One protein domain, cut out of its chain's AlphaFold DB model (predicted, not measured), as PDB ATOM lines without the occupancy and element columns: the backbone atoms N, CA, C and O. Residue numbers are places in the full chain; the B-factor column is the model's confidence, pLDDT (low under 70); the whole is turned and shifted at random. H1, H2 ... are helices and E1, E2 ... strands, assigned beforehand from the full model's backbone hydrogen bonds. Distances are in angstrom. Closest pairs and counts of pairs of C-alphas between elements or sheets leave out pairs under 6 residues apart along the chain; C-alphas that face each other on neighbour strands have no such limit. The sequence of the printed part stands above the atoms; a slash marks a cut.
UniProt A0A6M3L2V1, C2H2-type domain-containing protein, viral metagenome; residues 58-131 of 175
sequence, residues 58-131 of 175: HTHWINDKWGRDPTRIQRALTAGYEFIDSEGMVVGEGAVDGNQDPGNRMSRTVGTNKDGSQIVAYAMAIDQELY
ATOM      1  N   HIS A  58     148.268 152.777 150.021       86.06
ATOM      2  CA  HIS A  58     147.614 151.521 150.344       86.06
ATOM      3  C   HIS A  58     148.369 150.805 151.471       86.06
ATOM      4  O   HIS A  58     149.518 150.388 151.308       86.06
ATOM      5  N   THR A  59     147.714 150.637 152.621       88.06
ATOM      6  CA  THR A  59     148.288 149.946 153.785       88.06
ATOM      7  C   THR A  59     147.922 148.466 153.802       88.06
ATOM      8  O   THR A  59     146.755 148.105 153.641       88.06
ATOM      9  N   HIS A  60     148.894 147.597 154.069       87.00
ATOM     10  CA  HIS A  60     148.698 146.154 154.113       87.00
ATOM     11  C   HIS A  60     149.539 145.477 155.203       87.00
ATOM     12  O   HIS A  60     150.634 145.921 155.538       87.00
ATOM     13  N   TRP A  61     149.035 144.362 155.738       87.19
ATOM     14  CA  TRP A  61     149.780 143.505 156.662       87.19
ATOM     15  C   TRP A  61     150.571 142.448 155.892       87.19
ATOM     16  O   TRP A  61     149.986 141.643 155.171       87.19
ATOM     17  N   ILE A  62     151.888 142.395 156.089       87.12
ATOM     18  CA  ILE A  62     152.776 141.429 155.433       87.12
ATOM     19  C   ILE A  62     153.425 140.522 156.477       87.12
ATOM     20  O   ILE A  62     154.038 140.985 157.433       87.12
ATOM     21  N   ASN A  63     153.306 139.209 156.280       87.44
ATOM     22  CA  ASN A  63     153.849 138.198 157.192       87.44
ATOM     23  C   ASN A  63     155.337 137.927 156.912       87.44
ATOM     24  O   ASN A  63     155.708 137.757 155.751       87.44
ATOM     25  N   ASP A  64     156.158 137.809 157.962       78.06
ATOM     26  CA  ASP A  64     157.616 137.642 157.870       78.06
ATOM     27  C   ASP A  64     158.056 136.244 157.428       78.06
ATOM     28  O   ASP A  64     158.608 136.046 156.350       78.06
ATOM     29  N   LYS A  65     157.765 135.253 158.259       67.19
ATOM     30  CA  LYS A  65     158.268 133.890 158.199       67.19
ATOM     31  C   LYS A  65     157.091 132.980 157.968       67.19
ATOM     32  O   LYS A  65     156.816 132.077 158.748       67.19
ATOM     33  N   TRP A  66     156.347 133.222 156.899       65.94
ATOM     34  CA  TRP A  66     155.345 132.257 156.477       65.94
ATOM     35  C   TRP A  66     156.081 131.062 155.872       65.94
ATOM     36  O   TRP A  66     156.745 131.237 154.859       65.94
ATOM     37  N   GLY A  67     155.966 129.862 156.449       62.56
ATOM     38  CA  GLY A  67     156.859 128.715 156.181       62.56
ATOM     39  C   GLY A  67     157.110 128.260 154.726       62.56
ATOM     40  O   GLY A  67     157.928 127.375 154.519       62.56
ATOM     41  N   ARG A  68     156.446 128.828 153.708       64.25
ATOM     42  CA  ARG A  68     156.727 128.578 152.278       64.25
ATOM     43  C   ARG A  68     157.520 129.708 151.593       64.25
ATOM     44  O   ARG A  68     158.041 129.493 150.507       64.25
ATOM     45  N   ASP A  69     157.582 130.897 152.191       65.69
ATOM     46  CA  ASP A  69     158.237 132.084 151.630       65.69
ATOM     47  C   ASP A  69     158.768 132.984 152.769       65.69
ATOM     48  O   ASP A  69     158.057 133.882 153.233       65.69
ATOM     49  N   PRO A  70     159.990 132.715 153.271       69.69
ATOM     50  CA  PRO A  70     160.605 133.478 154.358       69.69
ATOM     51  C   PRO A  70     161.155 134.842 153.910       69.69
ATOM     52  O   PRO A  70     161.608 135.614 154.750       69.69
ATOM     53  N   THR A  71     161.143 135.153 152.607       79.69
ATOM     54  CA  THR A  71     161.657 136.421 152.060       79.69
ATOM     55  C   THR A  71     160.539 137.405 151.721       79.69
ATOM     56  O   THR A  71     160.791 138.438 151.102       79.69
ATOM     57  N   ARG A  72     159.300 137.143 152.161       82.88
ATOM     58  CA  ARG A  72     158.128 137.987 151.879       82.88
ATOM     59  C   ARG A  72     158.330 139.462 152.189       82.88
ATOM     60  O   ARG A  72     157.950 140.300 151.378       82.88
ATOM     61  N   ILE A  73     158.937 139.774 153.328       84.50
ATOM     62  CA  ILE A  73     159.190 141.166 153.712       84.50
ATOM     63  C   ILE A  73     160.249 141.802 152.818       84.50
ATOM     64  O   ILE A  73     160.046 142.908 152.338       84.50
ATOM     65  N   GLN A  74     161.341 141.094 152.527       84.62
ATOM     66  CA  GLN A  74     162.377 141.597 151.619       84.62
ATOM     67  C   GLN A  74     161.804 141.873 150.226       84.62
ATOM     68  O   GLN A  74     162.059 142.923 149.649       84.62
ATOM     69  N   ARG A  75     160.959 140.969 149.718       85.12
ATOM     70  CA  ARG A  75     160.251 141.152 148.445       85.12
ATOM     71  C   ARG A  75     159.321 142.360 148.468       85.12
ATOM     72  O   ARG A  75     159.238 143.061 147.469       85.12
ATOM     73  N   ALA A  76     158.627 142.592 149.580       86.19
ATOM     74  CA  ALA A  76     157.773 143.761 149.735       86.19
ATOM     75  C   ALA A  76     158.591 145.059 149.721       86.19
ATOM     76  O   ALA A  76     158.248 145.967 148.973       86.19
ATOM     77  N   LEU A  77     159.708 145.108 150.455       86.25
ATOM     78  CA  LEU A  77     160.636 146.246 150.434       86.25
ATOM     79  C   LEU A  77     161.150 146.518 149.012       86.25
ATOM     80  O   LEU A  77     161.108 147.647 148.538       86.25
ATOM     81  N   THR A  78     161.553 145.471 148.282       85.56
ATOM     82  CA  THR A  78     161.973 145.598 146.873       85.56
ATOM     83  C   THR A  78     160.843 146.076 145.956       85.56
ATOM     84  O   THR A  78     161.106 146.748 144.965       85.56
ATOM     85  N   ALA A  79     159.589 145.748 146.273       83.50
ATOM     86  CA  ALA A  79     158.409 146.194 145.534       83.50
ATOM     87  C   ALA A  79     157.951 147.620 145.904       83.50
ATOM     88  O   ALA A  79     156.908 148.051 145.422       83.50
ATOM     89  N   GLY A  80     158.694 148.336 146.757       84.12
ATOM     90  CA  GLY A  80     158.385 149.713 147.150       84.12
ATOM     91  C   GLY A  80     157.458 149.842 148.360       84.12
ATOM     92  O   GLY A  80     156.902 150.911 148.584       84.12
ATOM     93  N   TYR A  81     157.268 148.776 149.143       86.19
ATOM     94  CA  TYR A  81     156.570 148.887 150.421       86.19
ATOM     95  C   TYR A  81     157.496 149.448 151.499       86.19
ATOM     96  O   TYR A  81     158.626 148.995 151.652       86.19
ATOM     97  N   GLU A  82     156.970 150.343 152.323       86.56
ATOM     98  CA  GLU A  82     157.665 150.944 153.460       86.56
ATOM     99  C   GLU A  82     156.973 150.553 154.771       86.56
ATOM    100  O   GLU A  82     155.755 150.371 154.800       86.56
ATOM    101  N   PHE A  83     157.709 150.418 155.877       85.88
ATOM    102  CA  PHE A  83     157.086 150.117 157.171       85.88
ATOM    103  C   PHE A  83     156.326 151.327 157.715       85.88
ATOM    104  O   PHE A  83     156.760 152.463 157.542       85.88
ATOM    105  N   ILE A  84     155.228 151.075 158.431       83.25
ATOM    106  CA  ILE A  84     154.481 152.122 159.139       83.25
ATOM    107  C   ILE A  84     154.492 151.902 160.652       83.25
ATOM    108  O   ILE A  84     154.581 150.764 161.130       83.25
ATOM    109  N   ASP A  85     154.401 152.992 161.409       80.19
ATOM    110  CA  ASP A  85     154.187 152.960 162.855       80.19
ATOM    111  C   ASP A  85     152.703 152.927 163.241       80.19
ATOM    112  O   ASP A  85     151.798 152.909 162.404       80.19
ATOM    113  N   SER A  86     152.451 152.888 164.551       70.31
ATOM    114  CA  SER A  86     151.100 152.942 165.111       70.31
ATOM    115  C   SER A  86     150.375 154.268 164.861       70.31
ATOM    116  O   SER A  86     149.155 154.312 165.012       70.31
ATOM    117  N   GLU A  87     151.101 155.330 164.513       67.12
ATOM    118  CA  GLU A  87     150.561 156.654 164.190       67.12
ATOM    119  C   GLU A  87     150.346 156.835 162.673       67.12
ATOM    120  O   GLU A  87     149.766 157.833 162.251       67.12
ATOM    121  N   GLY A  88     150.731 155.845 161.855       65.56
ATOM    122  CA  GLY A  88     150.615 155.882 160.397       65.56
ATOM    123  C   GLY A  88     151.752 156.638 159.703       65.56
ATOM    124  O   GLY A  88     151.625 156.981 158.529       65.56
ATOM    125  N   MET A  89     152.857 156.901 160.397       69.81
ATOM    126  CA  MET A  89     154.055 157.496 159.815       69.81
ATOM    127  C   MET A  89     154.960 156.407 159.244       69.81
ATOM    128  O   MET A  89     155.074 155.309 159.792       69.81
ATOM    129  N   VAL A  90     155.626 156.722 158.133       70.44
ATOM    130  CA  VAL A  90     156.600 155.820 157.516       70.44
ATOM    131  C   VAL A  90     157.841 155.737 158.401       70.44
ATOM    132  O   VAL A  90     158.504 156.743 158.659       70.44
ATOM    133  N   VAL A  91     158.166 154.529 158.856       67.75
ATOM    134  CA  VAL A  91     159.379 154.234 159.620       67.75
ATOM    135  C   VAL A  91     160.389 153.609 158.670       67.75
ATOM    136  O   VAL A  91     160.120 152.572 158.069       67.75
ATOM    137  N   GLY A  92     161.550 154.251 158.527       56.59
ATOM    138  CA  GLY A  92     162.623 153.788 157.645       56.59
ATOM    139  C   GLY A  92     163.137 152.375 157.963       56.59
ATOM    140  O   GLY A  92     162.814 151.786 158.999       56.59
ATOM    141  N   GLU A  93     163.955 151.841 157.051       48.94
ATOM    142  CA  GLU A  93     164.503 150.477 157.053       48.94
ATOM    143  C   GLU A  93     165.322 150.146 158.316       48.94
ATOM    144  O   GLU A  93     166.546 150.257 158.355       48.94
ATOM    145  N   GLY A  94     164.649 149.701 159.373       49.34
ATOM    146  CA  GLY A  94     165.283 148.953 160.453       49.34
ATOM    147  C   GLY A  94     165.295 147.458 160.125       49.34
ATOM    148  O   GLY A  94     164.366 146.941 159.501       49.34
ATOM    149  N   ALA A  95     166.334 146.734 160.542       43.41
ATOM    150  CA  ALA A  95     166.415 145.283 160.378       43.41
ATOM    151  C   ALA A  95     165.222 144.581 161.054       43.41
ATOM    152  O   ALA A  95     164.711 145.040 162.076       43.41
ATOM    153  N   VAL A  96     164.724 143.510 160.440       50.88
ATOM    154  CA  VAL A  96     163.514 142.789 160.857       50.88
ATOM    155  C   VAL A  96     163.936 141.604 161.721       50.88
ATOM    156  O   VAL A  96     163.938 140.462 161.260       50.88
ATOM    157  N   ASP A  97     164.369 141.869 162.953       44.12
ATOM    158  CA  ASP A  97     164.719 140.795 163.883       44.12
ATOM    159  C   ASP A  97     163.478 140.333 164.650       44.12
ATOM    160  O   ASP A  97     162.814 141.077 165.367       44.12
ATOM    161  N   GLY A  98     163.124 139.067 164.420       46.28
ATOM    162  CA  GLY A  98     161.824 138.471 164.730       46.28
ATOM    163  C   GLY A  98     161.544 138.195 166.205       46.28
ATOM    164  O   GLY A  98     161.028 137.125 166.522       46.28
ATOM    165  N   ASN A  99     161.860 139.110 167.117       41.12
ATOM    166  CA  ASN A  99     161.455 138.971 168.508       41.12
ATOM    167  C   ASN A  99     161.360 140.343 169.189       41.12
ATOM    168  O   ASN A  99     162.371 140.888 169.608       41.12
ATOM    169  N   GLN A 100     160.137 140.873 169.304       42.84
ATOM    170  CA  GLN A 100     159.809 142.104 170.039       42.84
ATOM    171  C   GLN A 100     160.733 143.281 169.702       42.84
ATOM    172  O   GLN A 100     161.571 143.666 170.509       42.84
ATOM    173  N   ASP A 101     160.572 143.858 168.514       47.84
ATOM    174  CA  ASP A 101     161.294 145.070 168.132       47.84
ATOM    175  C   ASP A 101     160.620 146.292 168.806       47.84
ATOM    176  O   ASP A 101     159.465 146.594 168.491       47.84
ATOM    177  N   PRO A 102     161.271 146.993 169.759       46.44
ATOM    178  CA  PRO A 102     160.743 148.224 170.354       46.44
ATOM    179  C   PRO A 102     160.891 149.438 169.416       46.44
ATOM    180  O   PRO A 102     160.553 150.559 169.794       46.44
ATOM    181  N   GLY A 103     161.414 149.249 168.201       51.16
ATOM    182  CA  GLY A 103     161.703 150.318 167.255       51.16
ATOM    183  C   GLY A 103     160.525 150.665 166.355       51.16
ATOM    184  O   GLY A 103     160.540 150.294 165.186       51.16
ATOM    185  N   ASN A 104     159.533 151.376 166.897       63.19
ATOM    186  CA  ASN A 104     158.472 152.146 166.218       63.19
ATOM    187  C   ASN A 104     157.628 151.452 165.120       63.19
ATOM    188  O   ASN A 104     156.679 152.038 164.632       63.19
ATOM    189  N   ARG A 105     157.909 150.216 164.708       73.50
ATOM    190  CA  ARG A 105     157.221 149.540 163.600       73.50
ATOM    191  C   ARG A 105     155.986 148.805 164.103       73.50
ATOM    192  O   ARG A 105     156.041 148.064 165.086       73.50
ATOM    193  N   MET A 106     154.863 148.970 163.411       77.75
ATOM    194  CA  MET A 106     153.614 148.314 163.783       77.75
ATOM    195  C   MET A 106     153.672 146.830 163.389       77.75
ATOM    196  O   MET A 106     153.542 146.468 162.219       77.75
ATOM    197  N   SER A 107     153.880 145.960 164.378       81.56
ATOM    198  CA  SER A 107     153.943 144.508 164.200       81.56
ATOM    199  C   SER A 107     152.910 143.782 165.060       81.56
ATOM    200  O   SER A 107     152.490 144.260 166.118       81.56
ATOM    201  N   ARG A 108     152.447 142.621 164.592       81.00
ATOM    202  CA  ARG A 108     151.473 141.799 165.309       81.00
ATOM    203  C   ARG A 108     151.667 140.317 165.031       81.00
ATOM    204  O   ARG A 108     151.725 139.897 163.882       81.00
ATOM    205  N   THR A 109     151.664 139.500 166.078       82.56
ATOM    206  CA  THR A 109     151.637 138.039 165.930       82.56
ATOM    207  C   THR A 109     150.281 137.589 165.378       82.56
ATOM    208  O   THR A 109     149.239 137.846 165.989       82.56
ATOM    209  N   VAL A 110     150.291 136.918 164.224       81.56
ATOM    210  CA  VAL A 110     149.082 136.463 163.505       81.56
ATOM    211  C   VAL A 110     148.910 134.945 163.500       81.56
ATOM    212  O   VAL A 110     147.852 134.450 163.121       81.56
ATOM    213  N   GLY A 111     149.913 134.193 163.953       80.81
ATOM    214  CA  GLY A 111     149.813 132.744 164.057       80.81
ATOM    215  C   GLY A 111     151.120 132.085 164.469       80.81
ATOM    216  O   GLY A 111     152.052 132.743 164.929       80.81
ATOM    217  N   THR A 112     151.175 130.773 164.280       80.62
ATOM    218  CA  THR A 112     152.349 129.939 164.535       80.62
ATOM    219  C   THR A 112     152.610 129.047 163.327       80.62
ATOM    220  O   THR A 112     151.675 128.498 162.741       80.62
ATOM    221  N   ASN A 113     153.873 128.890 162.951       76.69
ATOM    222  CA  ASN A 113     154.296 127.938 161.933       76.69
ATOM    223  C   ASN A 113     154.167 126.497 162.436       76.69
ATOM    224  O   ASN A 113     154.018 126.240 163.631       76.69
ATOM    225  N   LYS A 114     154.298 125.549 161.502       74.00
ATOM    226  CA  LYS A 114     154.335 124.109 161.800       74.00
ATOM    227  C   LYS A 114     155.459 123.736 162.770       74.00
ATOM    228  O   LYS A 114     155.280 122.829 163.571       74.00
ATOM    229  N   ASP A 115     156.555 124.489 162.740       72.88
ATOM    230  CA  ASP A 115     157.726 124.297 163.602       72.88
ATOM    231  C   ASP A 115     157.579 124.975 164.979       72.88
ATOM    232  O   ASP A 115     158.523 125.019 165.763       72.88
ATOM    233  N   GLY A 116     156.411 125.557 165.282       73.00
ATOM    234  CA  GLY A 116     156.132 126.246 166.546       73.00
ATOM    235  C   GLY A 116     156.648 127.687 166.627       73.00
ATOM    236  O   GLY A 116     156.346 128.385 167.593       73.00
ATOM    237  N   SER A 117     157.375 128.180 165.617       78.06
ATOM    238  CA  SER A 117     157.792 129.586 165.567       78.06
ATOM    239  C   SER A 117     156.589 130.515 165.368       78.06
ATOM    240  O   SER A 117     155.660 130.189 164.629       78.06
ATOM    241  N   GLN A 118     156.605 131.698 165.979       80.56
ATOM    242  CA  GLN A 118     155.553 132.696 165.774       80.56
ATOM    243  C   GLN A 118     155.633 133.290 164.362       80.56
ATOM    244  O   GLN A 118     156.723 133.488 163.831       80.56
ATOM    245  N   ILE A 119     154.473 133.556 163.762       82.56
ATOM    246  CA  ILE A 119     154.341 134.306 162.511       82.56
ATOM    247  C   ILE A 119     154.014 135.744 162.891       82.56
ATOM    248  O   ILE A 119     152.964 136.002 163.494       82.56
ATOM    249  N   VAL A 120     154.899 136.667 162.524       83.81
ATOM    250  CA  VAL A 120     154.730 138.095 162.786       83.81
ATOM    251  C   VAL A 120     154.317 138.785 161.492       83.81
ATOM    252  O   VAL A 120     154.946 138.618 160.449       83.81
ATOM    253  N   ALA A 121     153.231 139.545 161.555       84.50
ATOM    254  CA  ALA A 121     152.815 140.453 160.501       84.50
ATOM    255  C   ALA A 121     153.354 141.853 160.792       84.50
ATOM    256  O   ALA A 121     153.257 142.325 161.924       84.50
ATOM    257  N   TYR A 122     153.865 142.523 159.768       86.69
ATOM    258  CA  TYR A 122     154.289 143.916 159.807       86.69
ATOM    259  C   TYR A 122     153.350 144.749 158.947       86.69
ATOM    260  O   TYR A 122     152.963 144.329 157.855       86.69
ATOM    261  N   ALA A 123     152.960 145.911 159.449       86.88
ATOM    262  CA  ALA A 123     152.196 146.867 158.678       86.88
ATOM    263  C   ALA A 123     153.133 147.605 157.721       86.88
ATOM    264  O   ALA A 123     154.167 148.138 158.135       86.88
ATOM    265  N   MET A 124     152.768 147.628 156.445       89.00
ATOM    266  CA  MET A 124     153.526 148.307 155.407       89.00
ATOM    267  C   MET A 124     152.595 149.120 154.509       89.00
ATOM    268  O   MET A 124     151.415 148.790 154.376       89.00
ATOM    269  N   ALA A 125     153.119 150.169 153.888       88.94
ATOM    270  CA  ALA A 125     152.400 151.041 152.971       88.94
ATOM    271  C   ALA A 125     153.126 151.131 151.628       88.94
ATOM    272  O   ALA A 125     154.349 151.087 151.581       88.94
ATOM    273  N   ILE A 126     152.362 151.272 150.552       91.19
ATOM    274  CA  ILE A 126     152.840 151.550 149.193       91.19
ATOM    275  C   ILE A 126     152.003 152.694 148.618       91.19
ATOM    276  O   ILE A 126     150.867 152.892 149.057       91.19
ATOM    277  N   ASP A 127     152.524 153.439 147.651       88.69
ATOM    278  CA  ASP A 127     151.733 154.451 146.952       88.69
ATOM    279  C   ASP A 127     150.532 153.816 146.237       88.69
ATOM    280  O   ASP A 127     150.630 152.742 145.634       88.69
ATOM    281  N   GLN A 128     149.378 154.479 146.330       88.06
ATOM    282  CA  GLN A 128     148.117 153.973 145.786       88.06
ATOM    283  C   GLN A 128     148.204 153.745 144.271       88.06
ATOM    284  O   GLN A 128     147.711 152.736 143.781       88.06
ATOM    285  N   GLU A 129     148.885 154.635 143.547       87.38
ATOM    286  CA  GLU A 129     149.050 154.541 142.091       87.38
ATOM    287  C   GLU A 129     149.805 153.266 141.685       87.38
ATOM    288  O   GLU A 129     149.306 152.482 140.880       87.38
ATOM    289  N   LEU A 130     150.951 152.991 142.322       86.38
ATOM    290  CA  LEU A 130     151.729 151.768 142.080       86.38
ATOM    291  C   LEU A 130     150.928 150.512 142.430       86.38
ATOM    292  O   LEU A 130     151.005 149.492 141.744       86.38
ATOM    293  N   TYR A 131     150.151 150.569 143.511       87.56
ATOM    294  CA  TYR A 131     149.282 149.465 143.892       87.56
ATOM    295  C   TYR A 131     148.227 149.175 142.820       87.56
ATOM    296  O   TYR A 131     148.035 148.013 142.457       87.56
TER     297      TYR A 131
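AT A GLANCE: This is residues 58 to 131 of the 175 residues of the protein "C2H2-type domain-containing protein" of viral metagenome (UniProt A0A6M3L2V1). A small antiparallel sheet, E1 E4 E3, is built along long E4, with helix H1 packed beside E1 and short E2 crossing E4 at one point. The 74 printed residues, under half in named elements, run E1 H1 E2 E3 E4 H2: mixed class, compact, radius of gyration of the C-alphas 12.1 A, spans 37 by 25 by 18 A.

HOW THE PARTS SIT: Start at E4, residues 118 to 127: E1, residues 58 to 63, is its antiparallel neighbour, N 60 and O 124 within hydrogen-bond range at 2.8 A. E3, residues 107 to 112, forms a hairpin with E4, N 110 and O 119 at 2.9 A. E2, residues 82 to 84, meets E4 only at a point. H1, residues 72 to 78, is on the sheet at a height of 7.3 A, its O i to N i+4 pairs within range. H2, residues 128 to 131, too short for such pairs, only grazes the sheet.

IN THESE COORDINATES: Find C-alpha 58 at (147.614, 151.521, 150.344), where E1 begins its 16.2 A. E4 runs 29.0 A, and H2 ends at (149.282, 149.465, 143.892).

THE WHOLE: Residues 85 to 106 form a long link; residues 65 to 70, 87 to 89 and 91 to 104 have pLDDT under 70.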